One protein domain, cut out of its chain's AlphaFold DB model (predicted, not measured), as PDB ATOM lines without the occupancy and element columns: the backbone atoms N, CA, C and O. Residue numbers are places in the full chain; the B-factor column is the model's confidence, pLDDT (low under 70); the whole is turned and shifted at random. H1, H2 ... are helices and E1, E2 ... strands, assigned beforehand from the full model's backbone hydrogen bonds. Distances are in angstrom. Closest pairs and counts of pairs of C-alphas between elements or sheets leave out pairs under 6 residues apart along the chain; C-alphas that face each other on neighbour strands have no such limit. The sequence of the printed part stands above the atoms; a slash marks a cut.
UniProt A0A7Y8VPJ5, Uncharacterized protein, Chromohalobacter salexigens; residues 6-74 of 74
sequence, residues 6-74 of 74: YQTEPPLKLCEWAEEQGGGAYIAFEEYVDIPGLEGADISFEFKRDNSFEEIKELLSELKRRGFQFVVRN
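AT A GLANCE: This is residues 6 to 74 of the 74 residues of an uncharacterized protein of Chromohalobacter salexigens (UniProt A0A7Y8VPJ5). A two-stranded hairpin, E2 and E3, has the one helix, H1, packed over it, and a second, smaller ribbon of two strands, E1 and E4, lies away from the hairpin near both ends of the printed part. A long loop, residues 30 to 52, leaves E3, swings out toward the E1 and E4 ribbon and folds back to the beginning of H1. The printed part has 69 residues with four named strands and one named helix, in the order E1, E2, E3, H1, E4; each of the two sheets, E2 - E3 and E1 - E4, is antiparallel. The class is mixed, helices and strands, though under half of the residues are in named elements. The whole is only just loose, close to compact, with a radius of gyration of the C-alphas of 13.4 A, and spans 39 by 27 by 20 A.

HOW THE PARTS SIT: E2, residues 12 to 16, and E3, residues 25 to 29, form a hairpin of antiparallel neighbours, with 143 degrees between their directions. Across this pair N 13 and O 28 are 2.8 A apart and N 26 and O 15 are 2.9 A apart, within hydrogen-bond range. H1, residues 53 to 65, has 6 pairs of C-alphas within 8 A with E2, the closest being those of Leu 14 and Lys 57, 6.6 A apart. H1 has 6 such pairs with E3 too, the closest being the C-alphas of Ala 25 and Phe 53, 5.0 A apart. In H1 every O i to N i+4 pair is within hydrogen-bond range. E1, residues 6 to 8, and E4, residues 70 to 73, are antiparallel neighbours at 177 degrees; N 70 and O 8 are 2.9 A apart and N 72 and O 6 are 3.0 A apart, within hydrogen-bond range. E1 is apart from E2, E3 and H1, and E4 is apart from E2 and E3.

IN THESE COORDINATES: E2 runs 13.5 A from C-alpha 12 at (22.603, 97.728, 4.882) to C-alpha 16, and E3 runs 13.6 A from C-alpha 25 to C-alpha 29. H1 is the longest element, 18.1 A from C-alpha 53 at (10.838, 88.986, 5.260) to C-alpha 65. E1 measures 6.9 A, and E4 measures 10.0 A, ending with C-alpha 73 at (25.820, 117.700, -1.263).

THE WHOLE: The C-alphas of Glu 20 and Asn 74, the two farthest apart, are separated by 41.1 A. The printed part has no cut. The link from E3 to H1, 23 residues, is long; that from E2 to E3 is short, and those from E1 to E2 and from H1 to E4 are tight. The mean pLDDT of the printed part is 83.9; residues 40 to 42, 44 and 74 are under 70.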
ATOM      1  N   TYR A   6      30.151 114.014  -0.369       82.19
ATOM      2  CA  TYR A   6      30.343 112.737   0.308       82.19
ATOM      3  C   TYR A   6      29.531 111.662  -0.411       82.19
ATOM      4  O   TYR A   6      28.369 111.889  -0.766       82.19
ATOM      5  N   GLN A   7      30.157 110.515  -0.667       86.81
ATOM      6  CA  GLN A   7      29.529 109.383  -1.332       86.81
ATOM      7  C   GLN A   7      30.034 108.085  -0.716       86.81
ATOM      8  O   GLN A   7      31.242 107.860  -0.676       86.81
ATOM      9  N   THR A   8      29.112 107.243  -0.259       87.12
ATOM     10  CA  THR A   8      29.447 105.937   0.313       87.12
ATOM     11  C   THR A   8      28.354 104.917   0.021       87.12
ATOM     12  O   THR A   8      27.192 105.280  -0.187       87.12
ATOM     13  N   GLU A   9      28.731 103.643   0.002       88.50
ATOM     14  CA  GLU A   9      27.784 102.533   0.032       88.50
ATOM     15  C   GLU A   9      27.395 102.273   1.493       88.50
ATOM     16  O   GLU A   9      28.278 102.016   2.314       88.50
ATOM     17  N   PRO A  10      26.109 102.385   1.862       87.06
ATOM     18  CA  PRO A  10      25.716 102.148   3.236       87.06
ATOM     19  C   PRO A  10      25.758 100.658   3.588       87.06
ATOM     20  O   PRO A  10      25.299  99.830   2.795       87.06
ATOM     21  N   PRO A  11      26.207 100.305   4.804       88.38
ATOM     22  CA  PRO A  11      26.235  98.928   5.274       88.38
ATOM     23  C   PRO A  11      24.818  98.480   5.662       88.38
ATOM     24  O   PRO A  11      24.428  98.513   6.825       88.38
ATOM     25  N   LEU A  12      23.998  98.126   4.670       89.56
ATOM     26  CA  LEU A  12      22.603  97.728   4.882       89.56
ATOM     27  C   LEU A  12      22.480  96.257   5.312       89.56
ATOM     28  O   LEU A  12      22.999  95.353   4.636       89.56
ATOM     29  N   LYS A  13      21.684  96.018   6.360       89.88
ATOM     30  CA  LYS A  13      21.279  94.693   6.851       89.88
ATOM     31  C   LYS A  13      19.758  94.536   6.907       89.88
ATOM     32  O   LYS A  13      19.019  95.508   7.044       89.88
ATOM     33  N   LEU A  14      19.314  93.286   6.813       90.19
ATOM     34  CA  LEU A  14      17.922  92.875   6.990       90.19
ATOM     35  C   LEU A  14      17.651  92.614   8.475       90.19
ATOM     36  O   LEU A  14      18.484  92.008   9.150       90.19
ATOM     37  N   CYS A  15      16.509  93.066   8.978       88.31
ATOM     38  CA  CYS A  15      16.079  92.872  10.360       88.31
ATOM     39  C   CYS A  15      14.593  92.501  10.414       88.31
ATOM     40  O   CYS A  15      13.851  92.751   9.463       88.31
ATOM     41  N   GLU A  16      14.170  91.932  11.539       87.75
ATOM     42  CA  GLU A  16      12.770  91.632  11.843       87.75
ATOM     43  C   GLU A  16      12.406  92.213  13.200       87.75
ATOM     44  O   GLU A  16      13.188  92.137  14.153       87.75
ATOM     45  N   TRP A  17      11.216  92.795  13.281       82.62
ATOM     46  CA  TRP A  17      10.628  93.148  14.559       82.62
ATOM     47  C   TRP A  17      10.155  91.887  15.272       82.62
ATOM     48  O   TRP A  17       9.655  90.949  14.647       82.62
ATOM     49  N   ALA A  18      10.269  91.882  16.599       83.38
ATOM     50  CA  ALA A  18       9.604  90.868  17.405       83.38
ATOM     51  C   ALA A  18       8.088  90.916  17.145       83.38
ATOM     52  O   ALA A  18       7.525  91.996  16.944       83.38
ATOM     53  N   GLU A  19       7.411  89.765  17.198       81.69
ATOM     54  CA  GLU A  19       5.953  89.689  16.998       81.69
ATOM     55  C   GLU A  19       5.189  90.632  17.947       81.69
ATOM     56  O   GLU A  19       4.200  91.251  17.567       81.69
ATOM     57  N   GLU A  20       5.713  90.820  19.161       85.12
ATOM     58  CA  GLU A  20       5.204  91.722  20.204       85.12
ATOM     59  C   GLU A  20       5.150  93.202  19.777       85.12
ATOM     60  O   GLU A  20       4.406  93.987  20.361       85.12
ATOM     61  N   GLN A  21       5.933  93.587  18.766       76.06
ATOM     62  CA  GLN A  21       6.019  94.946  18.220       76.06
ATOM     63  C   GLN A  21       5.252  95.103  16.895       76.06
ATOM     64  O   GLN A  21       5.406  96.113  16.214       76.06
ATOM     65  N   GLY A  22       4.418  94.121  16.538       70.62
ATOM     66  CA  GLY A  22       3.654  94.094  15.286       70.62
ATOM     67  C   GLY A  22       4.249  93.179  14.212       70.62
ATOM     68  O   GLY A  22       3.593  92.931  13.205       70.62
ATOM     69  N   GLY A  23       5.443  92.623  14.450       78.94
ATOM     70  CA  GLY A  23       6.158  91.792  13.481       78.94
ATOM     71  C   GLY A  23       6.584  92.562  12.224       78.94
ATOM     72  O   GLY A  23       6.495  93.786  12.149       78.94
ATOM     73  N   GLY A  24       7.078  91.832  11.223       82.69
ATOM     74  CA  GLY A  24       7.470  92.397   9.930       82.69
ATOM     75  C   GLY A  24       8.961  92.706   9.803       82.69
ATOM     76  O   GLY A  24       9.688  92.878  10.784       82.69
ATOM     77  N   ALA A  25       9.424  92.749   8.555       86.25
ATOM     78  CA  ALA A  25      10.827  92.955   8.228       86.25
ATOM     79  C   ALA A  25      11.129  94.406   7.842       86.25
ATOM     80  O   ALA A  25      10.277  95.133   7.326       86.25
ATOM     81  N   TYR A  26      12.374  94.823   8.062       86.50
ATOM     82  CA  TYR A  26      12.863  96.158   7.727       86.50
ATOM     83  C   TYR A  26      14.359  96.152   7.380       86.50
ATOM     84  O   TYR A  26      15.059  95.154   7.566       86.50
ATOM     85  N   ILE A  27      14.852  97.272   6.839       88.88
ATOM     86  CA  ILE A  27      16.268  97.468   6.503       88.88
ATOM     87  C   ILE A  27      16.872  98.439   7.513       88.88
ATOM     88  O   ILE A  27      16.348  99.531   7.721       88.88
ATOM     89  N   ALA A  28      17.995  98.052   8.106       85.81
ATOM     90  CA  ALA A  28      18.751  98.869   9.048       85.81
ATOM     91  C   ALA A  28      20.209  99.014   8.601       85.81
ATOM     92  O   ALA A  28      20.671  98.308   7.702       85.81
ATOM     93  N   PHE A  29      20.949  99.897   9.269       86.31
ATOM     94  CA  PHE A  29      22.404  99.941   9.148       86.31
ATOM     95  C   PHE A  29      23.042  98.905  10.069       86.31
ATOM     96  O   PHE A  29      22.591  98.670  11.194       86.31
ATOM     97  N   GLU A  30      24.077  98.241   9.571       84.81
ATOM     98  CA  GLU A  30      24.852  97.278  10.341       84.81
ATOM     99  C   GLU A  30      25.653  97.966  11.445       84.81
ATOM    100  O   GLU A  30      25.663  97.478  12.576       84.81
ATOM    101  N   GLU A  31      26.203  99.135  11.129       82.00
ATOM    102  CA  GLU A  31      26.995  99.994  12.003       82.00
ATOM    103  C   GLU A  31      26.565 101.461  11.878       82.00
ATOM    104  O   GLU A  31      25.892 101.851  10.919       82.00
ATOM    105  N   TYR A  32      26.956 102.284  12.855       76.00
ATOM    106  CA  TYR A  32      26.769 103.730  12.773       76.00
ATOM    107  C   TYR A  32      27.557 104.289  11.589       76.00
ATOM    108  O   TYR A  32      28.767 104.086  11.487       76.00
ATOM    109  N   VAL A  33      26.871 105.018  10.711       75.38
ATOM    110  CA  VAL A  33      27.491 105.650   9.546       75.38
ATOM    111  C   VAL A  33      27.717 107.122   9.856       75.38
ATOM    112  O   VAL A  33      26.758 107.876  10.006       75.38
ATOM    113  N   ASP A  34      28.981 107.534   9.930       75.75
ATOM    114  CA  ASP A  34      29.339 108.946  10.057       75.75
ATOM    115  C   ASP A  34      29.303 109.613   8.673       75.75
ATOM    116  O   ASP A  34      30.121 109.316   7.791       75.75
ATOM    117  N   ILE A  35      28.300 110.466   8.456       79.81
ATOM    118  CA  ILE A  35      28.085 111.182   7.199       79.81
ATOM    119  C   ILE A  35      28.359 112.675   7.430       79.81
ATOM    120  O   ILE A  35      27.566 113.338   8.103       79.81
ATOM    121  N   PRO A  36      29.416 113.243   6.819       80.00
ATOM    122  CA  PRO A  36      29.740 114.660   6.947       80.00
ATOM    123  C   PRO A  36      28.570 115.571   6.546       80.00
ATOM    124  O   PRO A  36      28.050 115.480   5.428       80.00
ATOM    125  N   GLY A  37      28.189 116.488   7.434       77.25
ATOM    126  CA  GLY A  37      27.039 117.384   7.289       77.25
ATOM    127  C   GLY A  37      25.700 116.819   7.772       77.25
ATOM    128  O   GLY A  37      24.686 117.504   7.641       77.25
ATOM    129  N   LEU A  38      25.677 115.592   8.299       78.50
ATOM    130  CA  LEU A  38      24.532 114.984   8.984       78.50
ATOM    131  C   LEU A  38      24.928 114.518  10.397       78.50
ATOM    132  O   LEU A  38      24.404 113.527  10.904       78.50
ATOM    133  N   GLU A  39      25.862 115.225  11.038       77.75
ATOM    134  CA  GLU A  39      26.339 114.881  12.374       77.75
ATOM    135  C   GLU A  39      25.175 114.881  13.382       77.75
ATOM    136  O   GLU A  39      24.488 115.887  13.568       77.75
ATOM    137  N   GLY A  40      24.950 113.742  14.046       69.81
ATOM    138  CA  GLY A  40      23.890 113.581  15.047       69.81
ATOM    139  C   GLY A  40      22.487 113.308  14.490       69.81
ATOM    140  O   GLY A  40      21.523 113.389  15.250       69.81
ATOM    141  N   ALA A  41      22.352 112.994  13.198       69.94
ATOM    142  CA  ALA A  41      21.089 112.549  12.614       69.94
ATOM    143  C   ALA A  41      20.966 111.015  12.643       69.94
ATOM    144  O   ALA A  41      21.831 110.308  12.127       69.94
ATOM    145  N   ASP A  42      19.850 110.512  13.172       66.38
ATOM    146  CA  ASP A  42      19.466 109.108  13.016       66.38
ATOM    147  C   ASP A  42      18.810 108.919  11.644       66.38
ATOM    148  O   ASP A  42      17.749 109.473  11.351       66.38
ATOM    149  N   ILE A  43      19.461 108.146  10.777       71.00
ATOM    150  CA  ILE A  43      18.911 107.760   9.478       71.00
ATOM    151  C   ILE A  43      18.268 106.382   9.647       71.00
ATOM    152  O   ILE A  43      18.879 105.475  10.211       71.00
ATOM    153  N   SER A  44      17.051 106.206   9.137       69.94
ATOM    154  CA  SER A  44      16.340 104.923   9.090       69.94
ATOM    155  C   SER A  44      15.635 104.751   7.739       69.94
ATOM    156  O   SER A  44      15.309 105.728   7.057       69.94
ATOM    157  N   PHE A  45      15.410 103.501   7.328       75.25
ATOM    158  CA  PHE A  45      14.529 103.173   6.206       75.25
ATOM    159  C   PHE A  45      13.228 102.595   6.748       75.25
ATOM    160  O   PHE A  45      13.175 101.434   7.150       75.25
ATOM    161  N   GLU A  46      12.179 103.409   6.746       73.88
ATOM    162  CA  GLU A  46      10.866 103.013   7.247       73.88
ATOM    163  C   GLU A  46       9.893 102.737   6.103       73.88
ATOM    164  O   GLU A  46       9.821 103.468   5.108       73.88
ATOM    165  N   PHE A  47       9.106 101.676   6.262       81.38
ATOM    166  CA  PHE A  47       8.078 101.291   5.311       81.38
ATOM    167  C   PHE A  47       6.703 101.644   5.877       81.38
ATOM    168  O   PHE A  47       6.381 101.319   7.011       81.38
ATOM    169  N   LYS A  48       5.859 102.297   5.070       82.00
ATOM    170  CA  LYS A  48       4.505 102.721   5.487       82.00
ATOM    171  C   LYS A  48       3.531 101.568   5.749       82.00
ATOM    172  O   LYS A  48       2.443 101.797   6.264       82.00
ATOM    173  N   ARG A  49       3.879 100.374   5.287       83.31
ATOM    174  CA  ARG A  49       3.118  99.141   5.451       83.31
ATOM    175  C   ARG A  49       4.073  98.077   5.957       83.31
ATOM    176  O   ARG A  49       5.261  98.138   5.622       83.31
ATOM    177  N   ASP A  50       3.529  97.082   6.634       81.31
ATOM    178  CA  ASP A  50       4.279  95.884   6.972       81.31
ATOM    179  C   ASP A  50       4.650  95.148   5.684       81.31
ATOM    180  O   ASP A  50       3.858  95.061   4.739       81.31
ATOM    181  N   ASN A  51       5.881  94.656   5.630       84.50
ATOM    182  CA  ASN A  51       6.356  93.820   4.539       84.50
ATOM    183  C   ASN A  51       6.867  92.516   5.138       84.50
ATOM    184  O   ASN A  51       7.423  92.482   6.241       84.50
ATOM    185  N   SER A  52       6.681  91.443   4.385       87.81
ATOM    186  CA  SER A  52       7.238  90.145   4.730       87.81
ATOM    187  C   SER A  52       8.767  90.152   4.640       87.81
ATOM    188  O   SER A  52       9.379  90.978   3.957       87.81
ATOM    189  N   PHE A  53       9.392  89.182   5.304       88.56
ATOM    190  CA  PHE A  53      10.838  88.986   5.260       88.56
ATOM    191  C   PHE A  53      11.382  88.836   3.841       88.56
ATOM    192  O   PHE A  53      12.369  89.479   3.485       88.56
ATOM    193  N   GLU A  54      10.724  88.023   3.011       90.50
ATOM    194  CA  GLU A  54      11.171  87.796   1.637       90.50
ATOM    195  C   GLU A  54      11.031  89.055   0.772       90.50
ATOM    196  O   GLU A  54      11.960  89.369   0.032       90.50
ATOM    197  N   GLU A  55       9.966  89.853   0.934       91.94
ATOM    198  CA  GLU A  55       9.839  91.141   0.230       91.94
ATOM    199  C   GLU A  55      11.007  92.087   0.551       91.94
ATOM    200  O   GLU A  55      11.601  92.688  -0.349       91.94
ATOM    201  N   ILE A  56      11.374  92.215   1.830       92.12
ATOM    202  CA  ILE A  56      12.471  93.109   2.226       92.12
ATOM    203  C   ILE A  56      13.834  92.545   1.821       92.12
ATOM    204  O   ILE A  56      14.726  93.300   1.429       92.12
ATOM    205  N   LYS A  57      14.011  91.225   1.854       92.94
ATOM    206  CA  LYS A  57      15.230  90.550   1.398       92.94
ATOM    207  C   LYS A  57      15.455  90.706  -0.104       92.94
ATOM    208  O   LYS A  57      16.589  90.963  -0.528       92.94
ATOM    209  N   GLU A  58      14.399  90.593  -0.906       94.81
ATOM    210  CA  GLU A  58      14.439  90.877  -2.342       94.81
ATOM    211  C   GLU A  58      14.794  92.344  -2.599       94.81
ATOM    212  O   GLU A  58      15.705  92.628  -3.380       94.81
ATOM    213  N   LEU A  59      14.160  93.275  -1.880       93.00
ATOM    214  CA  LEU A  59      14.469  94.702  -1.980       93.00
ATOM    215  C   LEU A  59      15.927  95.007  -1.610       93.00
ATOM    216  O   LEU A  59      16.612  95.715  -2.347       93.00
ATOM    217  N   LEU A  60      16.425  94.464  -0.497       92.38
ATOM    218  CA  LEU A  60      17.810  94.653  -0.060       92.38
ATOM    219  C   LEU A  60      18.797  94.132  -1.109       92.38
ATOM    220  O   LEU A  60      19.799  94.787  -1.408       92.38
ATOM    221  N   SER A  61      18.500  92.972  -1.694       93.94
ATOM    222  CA  SER A  61      19.301  92.395  -2.772       93.94
ATOM    223  C   SER A  61      19.304  93.297  -4.008       93.94
ATOM    224  O   SER A  61      20.359  93.503  -4.612       93.94
ATOM    225  N   GLU A  62      18.160  93.891  -4.356       95.25
ATOM    226  CA  GLU A  62      18.056  94.836  -5.468       95.25
ATOM    227  C   GLU A  62      18.863  96.111  -5.214       95.25
ATOM    228  O   GLU A  62      19.608  96.545  -6.094       95.25
ATOM    229  N   LEU A  63      18.765  96.687  -4.013       92.88
ATOM    230  CA  LEU A  63      19.515  97.882  -3.625       92.88
ATOM    231  C   LEU A  63      21.027  97.651  -3.743       92.88
ATOM    232  O   LEU A  63      21.719  98.457  -4.368       92.88
ATOM    233  N   LYS A  64      21.527  96.518  -3.229       91.00
ATOM    234  CA  LYS A  64      22.945  96.132  -3.350       91.00
ATOM    235  C   LYS A  64      23.347  95.929  -4.810       91.00
ATOM    236  O   LYS A  64      24.324  96.507  -5.274       91.00
ATOM    237  N   ARG A  65      22.552  95.177  -5.579       94.81
ATOM    238  CA  ARG A  65      22.819  94.908  -7.003       94.81
ATOM    239  C   ARG A  65      22.873  96.182  -7.848       94.81
ATOM    240  O   ARG A  65      23.629  96.244  -8.815       94.81
ATOM    241  N   ARG A  66      22.057  97.183  -7.517       94.81
ATOM    242  CA  ARG A  66      21.997  98.471  -8.224       94.81
ATOM    243  C   ARG A  66      23.066  99.469  -7.770       94.81
ATOM    244  O   ARG A  66      23.136 100.544  -8.361       94.81
ATOM    245  N   GLY A  67      23.882  99.132  -6.769       91.00
ATOM    246  CA  GLY A  67      24.894 100.033  -6.219       91.00
ATOM    247  C   GLY A  67      24.271 101.228  -5.502       91.00
ATOM    248  O   GLY A  67      24.669 102.367  -5.746       91.00
ATOM    249  N   PHE A  68      23.247 100.986  -4.677       90.75
ATOM    250  CA  PHE A  68      22.634 102.026  -3.855       90.75
ATOM    251  C   PHE A  68      23.687 102.735  -2.992       90.75
ATOM    252  O   PHE A  68      24.520 102.093  -2.357       90.75
ATOM    253  N   GLN A  69      23.650 104.066  -2.967       88.69
ATOM    254  CA  GLN A  69      24.652 104.889  -2.296       88.69
ATOM    255  C   GLN A  69      24.016 106.108  -1.649       88.69
ATOM    256  O   GLN A  69      23.081 106.703  -2.193       88.69
ATOM    257  N   PHE A  70      24.595 106.539  -0.533       84.50
ATOM    258  CA  PHE A  70      24.319 107.860   0.006       84.50
ATOM    259  C   PHE A  70      25.148 108.913  -0.695       84.50
ATOM    260  O   PHE A  70      26.333 108.722  -0.957       84.50
ATOM    261  N   VAL A  71      24.502 110.038  -0.997       83.38
ATOM    262  CA  VAL A  71      25.138 111.196  -1.614       83.38
ATOM    263  C   VAL A  71      24.696 112.440  -0.863       83.38
ATOM    264  O   VAL A  71      23.549 112.864  -0.993       83.38
ATOM    265  N   VAL A  72      25.623 113.053  -0.132       80.56
ATOM    266  CA  VAL A  72      25.399 114.344   0.529       80.56
ATOM    267  C   VAL A  72      26.087 115.440  -0.274       80.56
ATOM    268  O   VAL A  72      27.209 115.275  -0.762       80.56
ATOM    269  N   ARG A  73      25.364 116.544  -0.484       80.12
ATOM    270  CA  ARG A  73      25.820 117.700  -1.263       80.12
ATOM    271  C   ARG A  73      25.621 118.962  -0.433       80.12
ATOM    272  O   ARG A  73      24.493 119.442  -0.348       80.12
ATOM    273  N   ASN A  74      26.725 119.498   0.077       66.19
ATOM    274  CA  ASN A  74      26.777 120.778   0.785       66.19
ATOM    275  C   ASN A  74      27.274 121.872  -0.168       66.19
ATOM    276  O   ASN A  74      28.358 121.687  -0.770       66.19
TER     277      ASN A  74